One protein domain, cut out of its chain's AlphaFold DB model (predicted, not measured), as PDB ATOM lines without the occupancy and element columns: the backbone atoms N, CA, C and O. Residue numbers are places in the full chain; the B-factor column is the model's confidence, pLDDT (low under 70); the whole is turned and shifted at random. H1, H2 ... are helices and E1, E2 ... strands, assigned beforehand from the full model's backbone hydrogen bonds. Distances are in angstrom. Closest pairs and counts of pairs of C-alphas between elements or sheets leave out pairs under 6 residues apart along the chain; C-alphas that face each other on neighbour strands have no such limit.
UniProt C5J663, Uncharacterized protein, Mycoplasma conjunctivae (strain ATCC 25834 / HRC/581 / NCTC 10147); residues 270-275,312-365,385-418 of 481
ATOM      1  N   THR A 270     -41.458  27.734 -35.367       53.94
ATOM      2  CA  THR A 270     -41.200  26.774 -34.294       53.94
ATOM      3  C   THR A 270     -41.970  25.500 -34.585       53.94
ATOM      4  O   THR A 270     -43.197  25.501 -34.671       53.94
ATOM      5  N   THR A 271     -41.253  24.389 -34.729       50.97
ATOM      6  CA  THR A 271     -41.852  23.054 -34.789       50.97
ATOM      7  C   THR A 271     -41.650  22.399 -33.434       50.97
ATOM      8  O   THR A 271     -40.513  22.049 -33.124       50.97
ATOM      9  N   LYS A 272     -42.711  22.265 -32.625       50.19
ATOM     10  CA  LYS A 272     -42.848  21.252 -31.552       50.19
ATOM     11  C   LYS A 272     -44.105  21.495 -30.712       50.19
ATOM     12  O   LYS A 272     -44.195  22.498 -30.012       50.19
ATOM     13  N   LYS A 273     -44.985  20.492 -30.657       45.47
ATOM     14  CA  LYS A 273     -45.833  20.236 -29.486       45.47
ATOM     15  C   LYS A 273     -45.635  18.774 -29.076       45.47
ATOM     16  O   LYS A 273     -45.777  17.877 -29.901       45.47
ATOM     17  N   ILE A 274     -45.265  18.541 -27.821       47.97
ATOM     18  CA  ILE A 274     -45.364  17.218 -27.195       47.97
ATOM     19  C   ILE A 274     -46.776  17.172 -26.611       47.97
ATOM     20  O   ILE A 274     -47.100  18.000 -25.761       47.97
ATOM     21  N   LEU A 275     -47.631  16.279 -27.108       47.25
ATOM     22  CA  LEU A 275     -48.962  16.086 -26.530       47.25
ATOM     23  C   LEU A 275     -48.807  15.453 -25.143       47.25
ATOM     24  O   LEU A 275     -48.044  14.498 -24.979       47.25
ATOM     25  N   ASN A 312     -45.993  17.002 -35.416       45.09
ATOM     26  CA  ASN A 312     -45.267  18.179 -35.876       45.09
ATOM     27  C   ASN A 312     -46.271  19.303 -36.171       45.09
ATOM     28  O   ASN A 312     -46.772  19.415 -37.285       45.09
ATOM     29  N   GLN A 313     -46.568  20.138 -35.176       53.62
ATOM     30  CA  GLN A 313     -47.212  21.429 -35.410       53.62
ATOM     31  C   GLN A 313     -46.133  22.468 -35.705       53.62
ATOM     32  O   GLN A 313     -45.235  22.699 -34.895       53.62
ATOM     33  N   LYS A 314     -46.210  23.032 -36.909       55.91
ATOM     34  CA  LYS A 314     -45.392  24.145 -37.375       55.91
ATOM     35  C   LYS A 314     -46.128  25.434 -37.010       55.91
ATOM     36  O   LYS A 314     -47.161  25.716 -37.608       55.91
ATOM     37  N   THR A 315     -45.614  26.190 -36.047       57.12
ATOM     38  CA  THR A 315     -46.167  27.497 -35.671       57.12
ATOM     39  C   THR A 315     -45.290  28.591 -36.258       57.12
ATOM     40  O   THR A 315     -44.079  28.586 -36.040       57.12
ATOM     41  N   THR A 316     -45.889  29.507 -37.017       57.94
ATOM     42  CA  THR A 316     -45.188  30.650 -37.612       57.94
ATOM     43  C   THR A 316     -45.508  31.922 -36.822       57.94
ATOM     44  O   THR A 316     -46.676  32.286 -36.703       57.94
ATOM     45  N   PHE A 317     -44.494  32.620 -36.307       66.25
ATOM     46  CA  PHE A 317     -44.629  33.892 -35.588       66.25
ATOM     47  C   PHE A 317     -44.192  35.060 -36.462       66.25
ATOM     48  O   PHE A 317     -43.160  34.977 -37.127       66.25
ATOM     49  N   LYS A 318     -44.948  36.161 -36.429       69.25
ATOM     50  CA  LYS A 318     -44.612  37.412 -37.118       69.25
ATOM     51  C   LYS A 318     -44.052  38.422 -36.119       69.25
ATOM     52  O   LYS A 318     -44.633  38.619 -35.054       69.25
ATOM     53  N   VAL A 319     -42.956  39.089 -36.477       76.06
ATOM     54  CA  VAL A 319     -42.457  40.242 -35.716       76.06
ATOM     55  C   VAL A 319     -43.431  41.406 -35.854       76.06
ATOM     56  O   VAL A 319     -43.809  41.776 -36.967       76.06
ATOM     57  N   GLN A 320     -43.787  42.023 -34.728       76.25
ATOM     58  CA  GLN A 320     -44.612  43.229 -34.707       76.25
ATOM     59  C   GLN A 320     -43.944  44.324 -33.873       76.25
ATOM     60  O   GLN A 320     -43.799  44.173 -32.657       76.25
ATOM     61  N   PRO A 321     -43.514  45.434 -34.505       85.56
ATOM     62  CA  PRO A 321     -43.032  46.595 -33.784       85.56
ATOM     63  C   PRO A 321     -44.128  47.152 -32.887       85.56
ATOM     64  O   PRO A 321     -45.265  47.346 -33.320       85.56
ATOM     65  N   ARG A 322     -43.775  47.467 -31.643       84.56
ATOM     66  CA  ARG A 322     -44.705  48.080 -30.699       84.56
ATOM     67  C   ARG A 322     -44.249  49.469 -30.295       84.56
ATOM     68  O   ARG A 322     -43.142  49.637 -29.790       84.56
ATOM     69  N   ALA A 323     -45.119  50.451 -30.514       85.94
ATOM     70  CA  ALA A 323     -44.843  51.854 -30.247       85.94
ATOM     71  C   ALA A 323     -45.307  52.308 -28.866       85.94
ATOM     72  O   ALA A 323     -46.405  51.979 -28.422       85.94
ATOM     73  N   PHE A 324     -44.485  53.151 -28.249       85.31
ATOM     74  CA  PHE A 324     -44.814  53.919 -27.061       85.31
ATOM     75  C   PHE A 324     -44.360  55.364 -27.237       85.31
ATOM     76  O   PHE A 324     -43.314  55.640 -27.828       85.31
ATOM     77  N   PHE A 325     -45.142  56.275 -26.672       86.50
ATOM     78  CA  PHE A 325     -44.827  57.693 -26.589       86.50
ATOM     79  C   PHE A 325     -44.701  58.042 -25.115       86.50
ATOM     80  O   PHE A 325     -45.561  57.674 -24.312       86.50
ATOM     81  N   ILE A 326     -43.597  58.681 -24.752       87.44
ATOM     82  CA  ILE A 326     -43.214  58.912 -23.363       87.44
ATOM     83  C   ILE A 326     -42.843  60.387 -23.220       87.44
ATOM     84  O   ILE A 326     -42.137  60.942 -24.061       87.44
ATOM     85  N   GLN A 327     -43.329  61.008 -22.149       89.75
ATOM     86  CA  GLN A 327     -42.936  62.352 -21.745       89.75
ATOM     87  C   GLN A 327     -41.970  62.281 -20.559       89.75
ATOM     88  O   GLN A 327     -42.041  61.361 -19.745       89.75
ATOM     89  N   ASP A 328     -41.087  63.265 -20.471       92.00
ATOM     90  CA  ASP A 328     -40.133  63.464 -19.384       92.00
ATOM     91  C   ASP A 328     -39.949  64.963 -19.093       92.00
ATOM     92  O   ASP A 328     -40.639  65.818 -19.656       92.00
ATOM     93  N   GLU A 329     -38.996  65.304 -18.226       94.38
ATOM     94  CA  GLU A 329     -38.690  66.696 -17.864       94.38
ATOM     95  C   GLU A 329     -38.254  67.558 -19.062       94.38
ATOM     96  O   GLU A 329     -38.432  68.774 -19.041       94.38
ATOM     97  N   GLN A 330     -37.718  66.945 -20.127       96.88
ATOM     98  CA  GLN A 330     -37.298  67.648 -21.343       96.88
ATOM     99  C   GLN A 330     -38.445  67.859 -22.334       96.88
ATOM    100  O   GLN A 330     -38.286  68.609 -23.299       96.88
ATOM    101  N   THR A 331     -39.581  67.189 -22.126       95.88
ATOM    102  CA  THR A 331     -40.776  67.324 -22.956       95.88
ATOM    103  C   THR A 331     -41.489  68.628 -22.608       95.88
ATOM    104  O   THR A 331     -41.822  68.867 -21.447       95.88
ATOM    105  N   PHE A 332     -41.757  69.473 -23.602       96.25
ATOM    106  CA  PHE A 332     -42.436  70.755 -23.396       96.25
ATOM    107  C   PHE A 332     -43.418  71.060 -24.527       96.25
ATOM    108  O   PHE A 332     -43.304  70.525 -25.630       96.25
ATOM    109  N   ALA A 333     -44.393  71.921 -24.246       94.31
ATOM    110  CA  ALA A 333     -45.304  72.438 -25.255       94.31
ATOM    111  C   ALA A 333     -44.762  73.755 -25.818       94.31
ATOM    112  O   ALA A 333     -44.444  74.674 -25.066       94.31
ATOM    113  N   ASP A 334     -44.648  73.834 -27.141       93.12
ATOM    114  CA  ASP A 334     -44.351  75.072 -27.854       93.12
ATOM    115  C   ASP A 334     -45.677  75.757 -28.196       93.12
ATOM    116  O   ASP A 334     -46.434  75.273 -29.039       93.12
ATOM    117  N   GLU A 335     -45.976  76.867 -27.523       86.06
ATOM    118  CA  GLU A 335     -47.233  77.604 -27.698       86.06
ATOM    119  C   GLU A 335     -47.342  78.256 -29.078       86.06
ATOM    120  O   GLU A 335     -48.437  78.343 -29.639       86.06
ATOM    121  N   LYS A 336     -46.212  78.657 -29.675       86.81
ATOM    122  CA  LYS A 336     -46.195  79.318 -30.985       86.81
ATOM    123  C   LYS A 336     -46.680  78.356 -32.064       86.81
ATOM    124  O   LYS A 336     -47.531  78.702 -32.890       86.81
ATOM    125  N   THR A 337     -46.162  77.132 -32.046       85.38
ATOM    126  CA  THR A 337     -46.523  76.088 -33.012       85.38
ATOM    127  C   THR A 337     -47.666  75.189 -32.535       85.38
ATOM    128  O   THR A 337     -48.171  74.412 -33.335       85.38
ATOM    129  N   ASN A 338     -48.103  75.303 -31.273       85.00
ATOM    130  CA  ASN A 338     -49.018  74.378 -30.581       85.00
ATOM    131  C   ASN A 338     -48.669  72.910 -30.829       85.00
ATOM    132  O   ASN A 338     -49.486  72.105 -31.272       85.00
ATOM    133  N   SER A 339     -47.415  72.579 -30.545       89.25
ATOM    134  CA  SER A 339     -46.853  71.239 -30.706       89.25
ATOM    135  C   SER A 339     -46.181  70.791 -29.417       89.25
ATOM    136  O   SER A 339     -45.660  71.627 -28.675       89.25
ATOM    137  N   LEU A 340     -46.092  69.483 -29.188       92.00
ATOM    138  CA  LEU A 340     -45.217  68.936 -28.154       92.00
ATOM    139  C   LEU A 340     -43.835  68.682 -28.737       92.00
ATOM    140  O   LEU A 340     -43.697  67.967 -29.725       92.00
ATOM    141  N   LYS A 341     -42.808  69.243 -28.109       95.25
ATOM    142  CA  LYS A 341     -41.408  69.027 -28.468       95.25
ATOM    143  C   LYS A 341     -40.785  68.006 -27.521       95.25
ATOM    144  O   LYS A 341     -41.191  67.887 -26.364       95.25
ATOM    145  N   ASN A 342     -39.752  67.320 -28.007       96.12
ATOM    146  CA  ASN A 342     -38.934  66.375 -27.244       96.12
ATOM    147  C   ASN A 342     -39.677  65.150 -26.687       96.12
ATOM    148  O   ASN A 342     -39.163  64.508 -25.773       96.12
ATOM    149  N   VAL A 343     -40.823  64.774 -27.259       92.44
ATOM    150  CA  VAL A 343     -41.518  63.538 -26.871       92.44
ATOM    151  C   VAL A 343     -40.649  62.342 -27.253       92.44
ATOM    152  O   VAL A 343     -40.126  62.289 -28.364       92.44
ATOM    153  N   ILE A 344     -40.480  61.374 -26.357       93.19
ATOM    154  CA  ILE A 344     -39.719  60.158 -26.648       93.19
ATOM    155  C   ILE A 344     -40.638  59.185 -27.386       93.19
ATOM    156  O   ILE A 344     -41.603  58.674 -26.819       93.19
ATOM    157  N   TYR A 345     -40.306  58.903 -28.640       92.50
ATOM    158  CA  TYR A 345     -40.897  57.826 -29.417       92.50
ATOM    159  C   TYR A 345     -40.021  56.582 -29.282       92.50
ATOM    160  O   TYR A 345     -38.847  56.598 -29.662       92.50
ATOM    161  N   LYS A 346     -40.579  55.516 -28.704       92.38
ATOM    162  CA  LYS A 346     -39.889  54.250 -28.440       92.38
ATOM    163  C   LYS A 346     -40.572  53.111 -29.189       92.38
ATOM    164  O   LYS A 346     -41.788  52.951 -29.100       92.38
ATOM    165  N   LEU A 347     -39.781  52.313 -29.898       91.69
ATOM    166  CA  LEU A 347     -40.217  51.100 -30.580       91.69
ATOM    167  C   LEU A 347     -39.591  49.878 -29.921       91.69
ATOM    168  O   LEU A 347     -38.385  49.861 -29.684       91.69
ATOM    169  N   PHE A 348     -40.397  48.849 -29.684       89.19
ATOM    170  CA  PHE A 348     -39.941  47.527 -29.264       89.19
ATOM    171  C   PHE A 348     -40.060  46.531 -30.412       89.19
ATOM    172  O   PHE A 348     -41.083  46.481 -31.091       89.19
ATOM    173  N   TRP A 349     -39.033  45.705 -30.584       87.38
ATOM    174  CA  TRP A 349     -39.099  44.478 -31.363       87.38
ATOM    175  C   TRP A 349     -39.767  43.400 -30.518       87.38
ATOM    176  O   TRP A 349     -39.178  42.940 -29.537       87.38
ATOM    177  N   VAL A 350     -40.990  43.018 -30.879       79.56
ATOM    178  CA  VAL A 350     -41.761  42.010 -30.145       79.56
ATOM    179  C   VAL A 350     -42.021  40.809 -31.046       79.56
ATOM    180  O   VAL A 350     -42.526  40.947 -32.162       79.56
ATOM    181  N   ILE A 351     -41.673  39.627 -30.536       75.69
ATOM    182  CA  ILE A 351     -42.076  38.329 -31.079       75.69
ATOM    183  C   ILE A 351     -42.980  37.699 -30.027       75.69
ATOM    184  O   ILE A 351     -42.514  37.363 -28.943       75.69
ATOM    185  N   ASP A 352     -44.272  37.594 -30.321       65.75
ATOM    186  CA  ASP A 352     -45.246  37.052 -29.376       65.75
ATOM    187  C   ASP A 352     -45.468  35.553 -29.621       65.75
ATOM    188  O   ASP A 352     -46.287  35.150 -30.448       65.75
ATOM    189  N   GLU A 353     -44.690  34.727 -28.917       63.50
ATOM    190  CA  GLU A 353     -44.735  33.263 -29.036       63.50
ATOM    191  C   GLU A 353     -46.034  32.651 -28.473       63.50
ATOM    192  O   GLU A 353     -46.450  31.579 -28.906       63.50
ATOM    193  N   GLU A 354     -46.704  33.319 -27.527       55.44
ATOM    194  CA  GLU A 354     -47.913  32.801 -26.860       55.44
ATOM    195  C   GLU A 354     -49.179  32.987 -27.711       55.44
ATOM    196  O   GLU A 354     -50.164  32.269 -27.552       55.44
ATOM    197  N   ASN A 355     -49.128  33.923 -28.656       53.34
ATOM    198  CA  ASN A 355     -50.264  34.385 -29.445       53.34
ATOM    199  C   ASN A 355     -50.105  34.154 -30.948       53.34
ATOM    200  O   ASN A 355     -50.837  34.758 -31.735       53.34
ATOM    201  N   GLY A 356     -49.144  33.319 -31.352       49.03
ATOM    202  CA  GLY A 356     -48.888  32.953 -32.745       49.03
ATOM    203  C   GLY A 356     -50.043  32.178 -33.372       49.03
ATOM    204  O   GLY A 356     -49.929  30.989 -33.654       49.03
ATOM    205  N   GLN A 357     -51.172  32.845 -33.579       43.41
ATOM    206  CA  GLN A 357     -52.218  32.404 -34.480       43.41
ATOM    207  C   GLN A 357     -51.665  32.491 -35.901       43.41
ATOM    208  O   GLN A 357     -50.948  33.423 -36.264       43.41
ATOM    209  N   ASN A 358     -51.980  31.461 -36.674       43.84
ATOM    210  CA  ASN A 358     -51.492  31.187 -38.014       43.84
ATOM    211  C   ASN A 358     -51.725  32.400 -38.937       43.84
ATOM    212  O   ASN A 358     -52.808  32.555 -39.501       43.84
ATOM    213  N   TYR A 359     -50.728  33.285 -39.071       42.88
ATOM    214  CA  TYR A 359     -50.861  34.504 -39.880       42.88
ATOM    215  C   TYR A 359     -51.142  34.196 -41.361       42.88
ATOM    216  O   TYR A 359     -51.676  35.041 -42.071       42.88
ATOM    217  N   ASP A 360     -50.840  32.974 -41.808       39.84
ATOM    218  CA  ASP A 360     -51.098  32.514 -43.172       39.84
ATOM    219  C   ASP A 360     -52.613  32.366 -43.476       39.84
ATOM    220  O   ASP A 360     -53.002  32.294 -44.637       39.84
ATOM    221  N   ASN A 361     -53.501  32.404 -42.468       37.72
ATOM    222  CA  ASN A 361     -54.957  32.432 -42.686       37.72
ATOM    223  C   ASN A 361     -55.538  33.839 -42.907       37.72
ATOM    224  O   ASN A 361     -56.706  33.937 -43.277       37.72
ATOM    225  N   PHE A 362     -54.772  34.926 -42.730       41.00
ATOM    226  CA  PHE A 362     -55.279  36.279 -43.010       41.00
ATOM    227  C   PHE A 362     -55.459  36.553 -44.509       41.00
ATOM    228  O   PHE A 362     -56.296  37.376 -44.866       41.00
ATOM    229  N   GLU A 363     -54.752  35.836 -45.389       37.34
ATOM    230  CA  GLU A 363     -54.878  36.004 -46.847       37.34
ATOM    231  C   GLU A 363     -56.246  35.548 -47.395       37.34
ATOM    232  O   GLU A 363     -56.622  35.928 -48.501       37.34
ATOM    233  N   ASN A 364     -57.027  34.781 -46.619       31.48
ATOM    234  CA  ASN A 364     -58.309  34.207 -47.054       31.48
ATOM    235  C   ASN A 364     -59.543  34.714 -46.289       31.48
ATOM    236  O   ASN A 364     -60.662  34.284 -46.587       31.48
ATOM    237  N   ILE A 365     -59.390  35.629 -45.327       35.03
ATOM    238  CA  ILE A 365     -60.544  36.216 -44.638       35.03
ATOM    239  C   ILE A 365     -61.072  37.354 -45.514       35.03
ATOM    240  O   ILE A 365     -60.572  38.477 -45.483       35.03
ATOM    241  N   GLY A 385     -50.274  37.295 -24.129       61.03
ATOM    242  CA  GLY A 385     -48.901  37.381 -24.660       61.03
ATOM    243  C   GLY A 385     -48.102  38.675 -24.444       61.03
ATOM    244  O   GLY A 385     -48.457  39.559 -23.658       61.03
ATOM    245  N   LEU A 386     -46.963  38.784 -25.137       64.62
ATOM    246  CA  LEU A 386     -46.053  39.939 -25.052       64.62
ATOM    247  C   LEU A 386     -46.642  41.214 -25.672       64.62
ATOM    248  O   LEU A 386     -46.285  42.327 -25.265       64.62
ATOM    249  N   TYR A 387     -47.568  41.082 -26.622       67.88
ATOM    250  CA  TYR A 387     -48.180  42.229 -27.285       67.88
ATOM    251  C   TYR A 387     -49.159  43.001 -26.381       67.88
ATOM    252  O   TYR A 387     -49.351  44.201 -26.568       67.88
ATOM    253  N   SER A 388     -49.708  42.365 -25.340       67.00
ATOM    254  CA  SER A 388     -50.598  43.010 -24.357       67.00
ATOM    255  C   SER A 388     -49.867  43.634 -23.156       67.00
ATOM    256  O   SER A 388     -50.460  44.418 -22.414       67.00
ATOM    257  N   LYS A 389     -48.566  43.353 -22.969       74.06
ATOM    258  CA  LYS A 389     -47.759  43.822 -21.818       74.06
ATOM    259  C   LYS A 389     -47.707  45.343 -21.684       74.06
ATOM    260  O   LYS A 389     -47.859  46.052 -22.665       74.06
ATOM    261  N   THR A 390     -47.467  45.904 -20.508       78.31
ATOM    262  CA  THR A 390     -47.274  47.362 -20.397       78.31
ATOM    263  C   THR A 390     -45.868  47.785 -20.849       78.31
ATOM    264  O   THR A 390     -44.993  46.942 -21.041       78.31
ATOM    265  N   LEU A 391     -45.627  49.096 -21.006       81.94
ATOM    266  CA  LEU A 391     -44.270  49.625 -21.222       81.94
ATOM    267  C   LEU A 391     -43.312  49.146 -20.121       81.94
ATOM    268  O   LEU A 391     -42.221  48.674 -20.421       81.94
ATOM    269  N   GLU A 392     -43.740  49.233 -18.862       82.88
ATOM    270  CA  GLU A 392     -42.935  48.832 -17.707       82.88
ATOM    271  C   GLU A 392     -42.588  47.338 -17.753       82.88
ATOM    272  O   GLU A 392     -41.442  46.958 -17.510       82.88
ATOM    273  N   ASP A 393     -43.552  46.490 -18.118       82.81
ATOM    274  CA  ASP A 393     -43.323  45.054 -18.272       82.81
ATOM    275  C   ASP A 393     -42.310  44.763 -19.383       82.81
ATOM    276  O   ASP A 393     -41.386  43.978 -19.182       82.81
ATOM    277  N   LEU A 394     -42.446  45.415 -20.544       83.25
ATOM    278  CA  LEU A 394     -41.516  45.233 -21.660       83.25
ATOM    279  C   LEU A 394     -40.100  45.700 -21.310       83.25
ATOM    280  O   LEU A 394     -39.139  45.031 -21.677       83.25
ATOM    281  N   GLU A 395     -39.957  46.796 -20.563       86.94
ATOM    282  CA  GLU A 395     -38.651  47.270 -20.094       86.94
ATOM    283  C   GLU A 395     -38.028  46.340 -19.051       86.94
ATOM    284  O   GLU A 395     -36.813  46.135 -19.060       86.94
ATOM    285  N   LYS A 396     -38.834  45.751 -18.160       86.94
ATOM    286  CA  LYS A 396     -38.362  44.721 -17.225       86.94
ATOM    287  C   LYS A 396     -37.880  43.486 -17.978       86.94
ATOM    288  O   LYS A 396     -36.803  42.982 -17.671       86.94
ATOM    289  N   ILE A 397     -38.639  43.032 -18.976       83.12
ATOM    290  CA  ILE A 397     -38.277  41.871 -19.797       83.12
ATOM    291  C   ILE A 397     -37.003  42.152 -20.601       83.12
ATOM    292  O   ILE A 397     -36.099  41.323 -20.596       83.12
ATOM    293  N   GLU A 398     -36.895  43.318 -21.244       85.88
ATOM    294  CA  GLU A 398     -35.693  43.742 -21.978       85.88
ATOM    295  C   GLU A 398     -34.451  43.752 -21.068       85.88
ATOM    296  O   GLU A 398     -33.405  43.235 -21.454       85.88
ATOM    297  N   LYS A 399     -34.564  44.278 -19.839       85.81
ATOM    298  CA  LYS A 399     -33.456  44.334 -18.864       85.81
ATOM    299  C   LYS A 399     -33.082  42.974 -18.272       85.81
ATOM    300  O   LYS A 399     -31.925  42.774 -17.915       85.81
ATOM    301  N   ALA A 400     -34.046  42.070 -18.122       81.69
ATOM    302  CA  ALA A 400     -33.837  40.761 -17.506       81.69
ATOM    303  C   ALA A 400     -33.246  39.711 -18.468       81.69
ATOM    304  O   ALA A 400     -32.879  38.625 -18.023       81.69
ATOM    305  N   GLN A 401     -33.162  39.995 -19.774       72.50
ATOM    306  CA  GLN A 401     -32.694  39.023 -20.767       72.50
ATOM    307  C   GLN A 401     -31.187  38.736 -20.671       72.50
ATOM    308  O   GLN A 401     -30.353  39.627 -20.806       72.50
ATOM    309  N   THR A 402     -30.844  37.450 -20.532       55.28
ATOM    310  CA  THR A 402     -29.487  36.901 -20.668       55.28
ATOM    311  C   THR A 402     -29.474  35.854 -21.799       55.28
ATOM    312  O   THR A 402     -29.934  34.731 -21.624       55.28
ATOM    313  N   GLY A 403     -29.008  36.217 -23.004       58.38
ATOM    314  CA  GLY A 403     -28.916  35.303 -24.164       58.38
ATOM    315  C   GLY A 403     -29.217  35.944 -25.530       58.38
ATOM    316  O   GLY A 403     -29.429  37.154 -25.619       58.38
ATOM    317  N   GLU A 404     -29.245  35.133 -26.602       53.44
ATOM    318  CA  GLU A 404     -29.529  35.544 -27.994       53.44
ATOM    319  C   GLU A 404     -31.035  35.849 -28.221       53.44
ATOM    320  O   GLU A 404     -31.765  35.112 -28.868       53.44
ATOM    321  N   LYS A 405     -31.458  36.973 -27.616       57.62
ATOM    322  CA  LYS A 405     -32.603  37.888 -27.844       57.62
ATOM    323  C   LYS A 405     -34.049  37.373 -27.950       57.62
ATOM    324  O   LYS A 405     -34.418  36.694 -28.902       57.62
ATOM    325  N   LYS A 406     -34.931  37.943 -27.106       66.94
ATOM    326  CA  LYS A 406     -36.398  37.907 -27.307       66.94
ATOM    327  C   LYS A 406     -37.121  39.263 -27.320       66.94
ATOM    328  O   LYS A 406     -38.233  39.305 -27.825       66.94
ATOM    329  N   ILE A 407     -36.536  40.374 -26.846       78.38
ATOM    330  CA  ILE A 407     -37.105  41.740 -26.959       78.38
ATOM    331  C   ILE A 407     -35.961  42.763 -26.919       78.38
ATOM    332  O   ILE A 407     -35.057  42.640 -26.100       78.38
ATOM    333  N   PHE A 408     -35.998  43.787 -27.769       87.06
ATOM    334  CA  PHE A 408     -35.123  44.961 -27.653       87.06
ATOM    335  C   PHE A 408     -35.847  46.208 -28.155       87.06
ATOM    336  O   PHE A 408     -36.835  46.103 -28.883       87.06
ATOM    337  N   SER A 409     -35.335  47.385 -27.809       91.88
ATOM    338  CA  SER A 409     -35.925  48.659 -28.199       91.88
ATOM    339  C   SER A 409     -34.940  49.640 -28.838       91.88
ATOM    340  O   SER A 409     -33.715  49.544 -28.701       91.88
ATOM    341  N   VAL A 410     -35.507  50.591 -29.575       94.44
ATOM    342  CA  VAL A 410     -34.851  51.806 -30.077       94.44
ATOM    343  C   VAL A 410     -35.752  52.997 -29.770       94.44
ATOM    344  O   VAL A 410     -36.972  52.848 -29.662       94.44
ATOM    345  N   SER A 411     -35.174  54.184 -29.614       96.06
ATOM    346  CA  SER A 411     -35.949  55.395 -29.358       96.06
ATOM    347  C   SER A 411     -35.298  56.642 -29.939       96.06
ATOM    348  O   SER A 411     -34.085  56.699 -30.142       96.06
ATOM    349  N   ARG A 412     -36.126  57.653 -30.215       96.31
ATOM    350  CA  ARG A 412     -35.692  59.004 -30.580       96.31
ATOM    351  C   ARG A 412     -36.653  60.037 -30.013       96.31
ATOM    352  O   ARG A 412     -37.776  59.709 -29.634       96.31
ATOM    353  N   ARG A 413     -36.214  61.291 -29.970       95.94
ATOM    354  CA  ARG A 413     -37.090  62.415 -29.644       95.94
ATOM    355  C   ARG A 413     -37.770  62.933 -30.901       95.94
ATOM    356  O   ARG A 413     -37.137  63.016 -31.953       95.94
ATOM    357  N   ILE A 414     -39.045  63.267 -30.769       93.94
ATOM    358  CA  ILE A 414     -39.891  63.737 -31.859       93.94
ATOM    359  C   ILE A 414     -40.637  65.006 -31.466       93.94
ATOM    360  O   ILE A 414     -40.783  65.343 -30.286       93.94
ATOM    361  N   GLU A 415     -41.125  65.696 -32.487       92.31
ATOM    362  CA  GLU A 415     -42.131  66.734 -32.354       92.31
ATOM    363  C   GLU A 415     -43.486  66.165 -32.756       92.31
ATOM    364  O   GLU A 415     -43.635  65.618 -33.844       92.31
ATOM    365  N   ILE A 416     -44.484  66.347 -31.903       87.81
ATOM    366  CA  ILE A 416     -45.862  65.978 -32.201       87.81
ATOM    367  C   ILE A 416     -46.637  67.254 -32.502       87.81
ATOM    368  O   ILE A 416     -46.791  68.120 -31.637       87.81
ATOM    369  N   LYS A 417     -47.120  67.364 -33.737       84.69
ATOM    370  CA  LYS A 417     -47.996  68.440 -34.203       84.69
ATOM    371  C   LYS A 417     -49.453  67.996 -34.132       84.69
ATOM    372  O   LYS A 417     -49.761  66.844 -33.835       84.69
ATOM    373  N   GLY A 418     -50.347  68.924 -34.452       73.75
ATOM    374  CA  GLY A 418     -51.745  68.602 -34.688       73.75
ATOM    375  C   GLY A 418     -52.695  68.892 -33.541       73.75
ATOM    376  O   GLY A 418     -53.877  68.614 -33.675       73.75
TER     377      GLY A 418
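AT A GLANCE: This is residues 270 to 275, 312 to 365 and 385 to 418 of the 481 residues of an uncharacterized protein of Mycoplasma conjunctivae (strain ATCC 25834 / HRC/581 / NCTC 10147) (UniProt C5J663). A long, narrow, strongly twisted ribbon of antiparallel strands has E4 running between E2 and E5, with short E1 extending it beside E2 at one end and the E3-E4 hairpin at the other. H2 packs over E4 and E5 on one face of this ribbon, while H1 only grazes it. The printed part has 94 residues with two named helices and five named strands; along the chain come first the four strands E1 to E4, then the helices H1 and H2, and last the strand E5; the sheet is branched, with E4 the neighbour of E2, E3 and E5 and with E1 the neighbour of E2, its neighbour pairs are antiparallel, and the class is mixed, helices and strands. The whole is only just loose, close to extended, with a radius of gyration of the C-alphas of 18.1 A and spans of 62 by 38 by 18 A.

HOW THE PARTS SIT: Start at E1, residues 270 to 274, an edge strand antiparallel to E2, residues 312 to 326; N 270 and O 315 are 2.8 A apart, within hydrogen-bond range. E2 is staggered: farther on, its residues 319 to 326 pair antiparallel with E4, residues 339 to 351, where N 324 and O 346 are 2.8 A apart. E3, residues 332 to 334, forms a hairpin with E4, with N 341 and O 332 at 2.8 A. E2 and E3 lie on one side of E4; on the other side is E5, residues 407 to 416, antiparallel to it, with N 345 and O 412 at 2.8 A. H1, residues 359 to 364, only grazes the sheet with its residues 359 to 360; its closest C-alphas to E2 are Tyr 359 and Thr 316, 7.2 A apart. H2, residues 391 to 400, is on the sheet at a height of 8.4 A, over E4 and E5, slantwise to the strands at 51 degrees to E4 on the local plane. Its closest C-alphas to E5 are Glu 398 and Ile 407, 5.6 A apart. Every O i to N i+4 pair is within hydrogen-bond range in H2; in H1 0 of 2 are, beside 2 of 3 O i to N i+3 pairs.

IN THESE COORDINATES: Find C-alpha 270 at (-41.200, 26.774, -34.294), where E1 begins. From C-alpha 312 at (-45.267, 18.179, -35.876), E2 runs 42.7 A. After E3, E4 covers 33.3 A and bends by 69 degrees at residue 342. Past H1, H2 measures 14.2 A. E5 runs 26.3 A, bends by 62 degrees at residue 413, and ends with C-alpha 416 at (-45.862, 65.978, -32.201).

THE WHOLE: The C-alphas of Leu 275 and Lys 336, the two farthest apart, are 63.4 A apart. Look for two cuts: residues 276 to 311 are not printed, a gap of 10.3 A between C-alphas 275 and 312, and residues 366 to 384, a gap of 23.2 A between C-alphas 365 and 385. Of the links that are printed whole, none is long. The mean pLDDT of the printed part is 74.1, and 36 residues are under 70, among them 270 to 275 and 352 to 365.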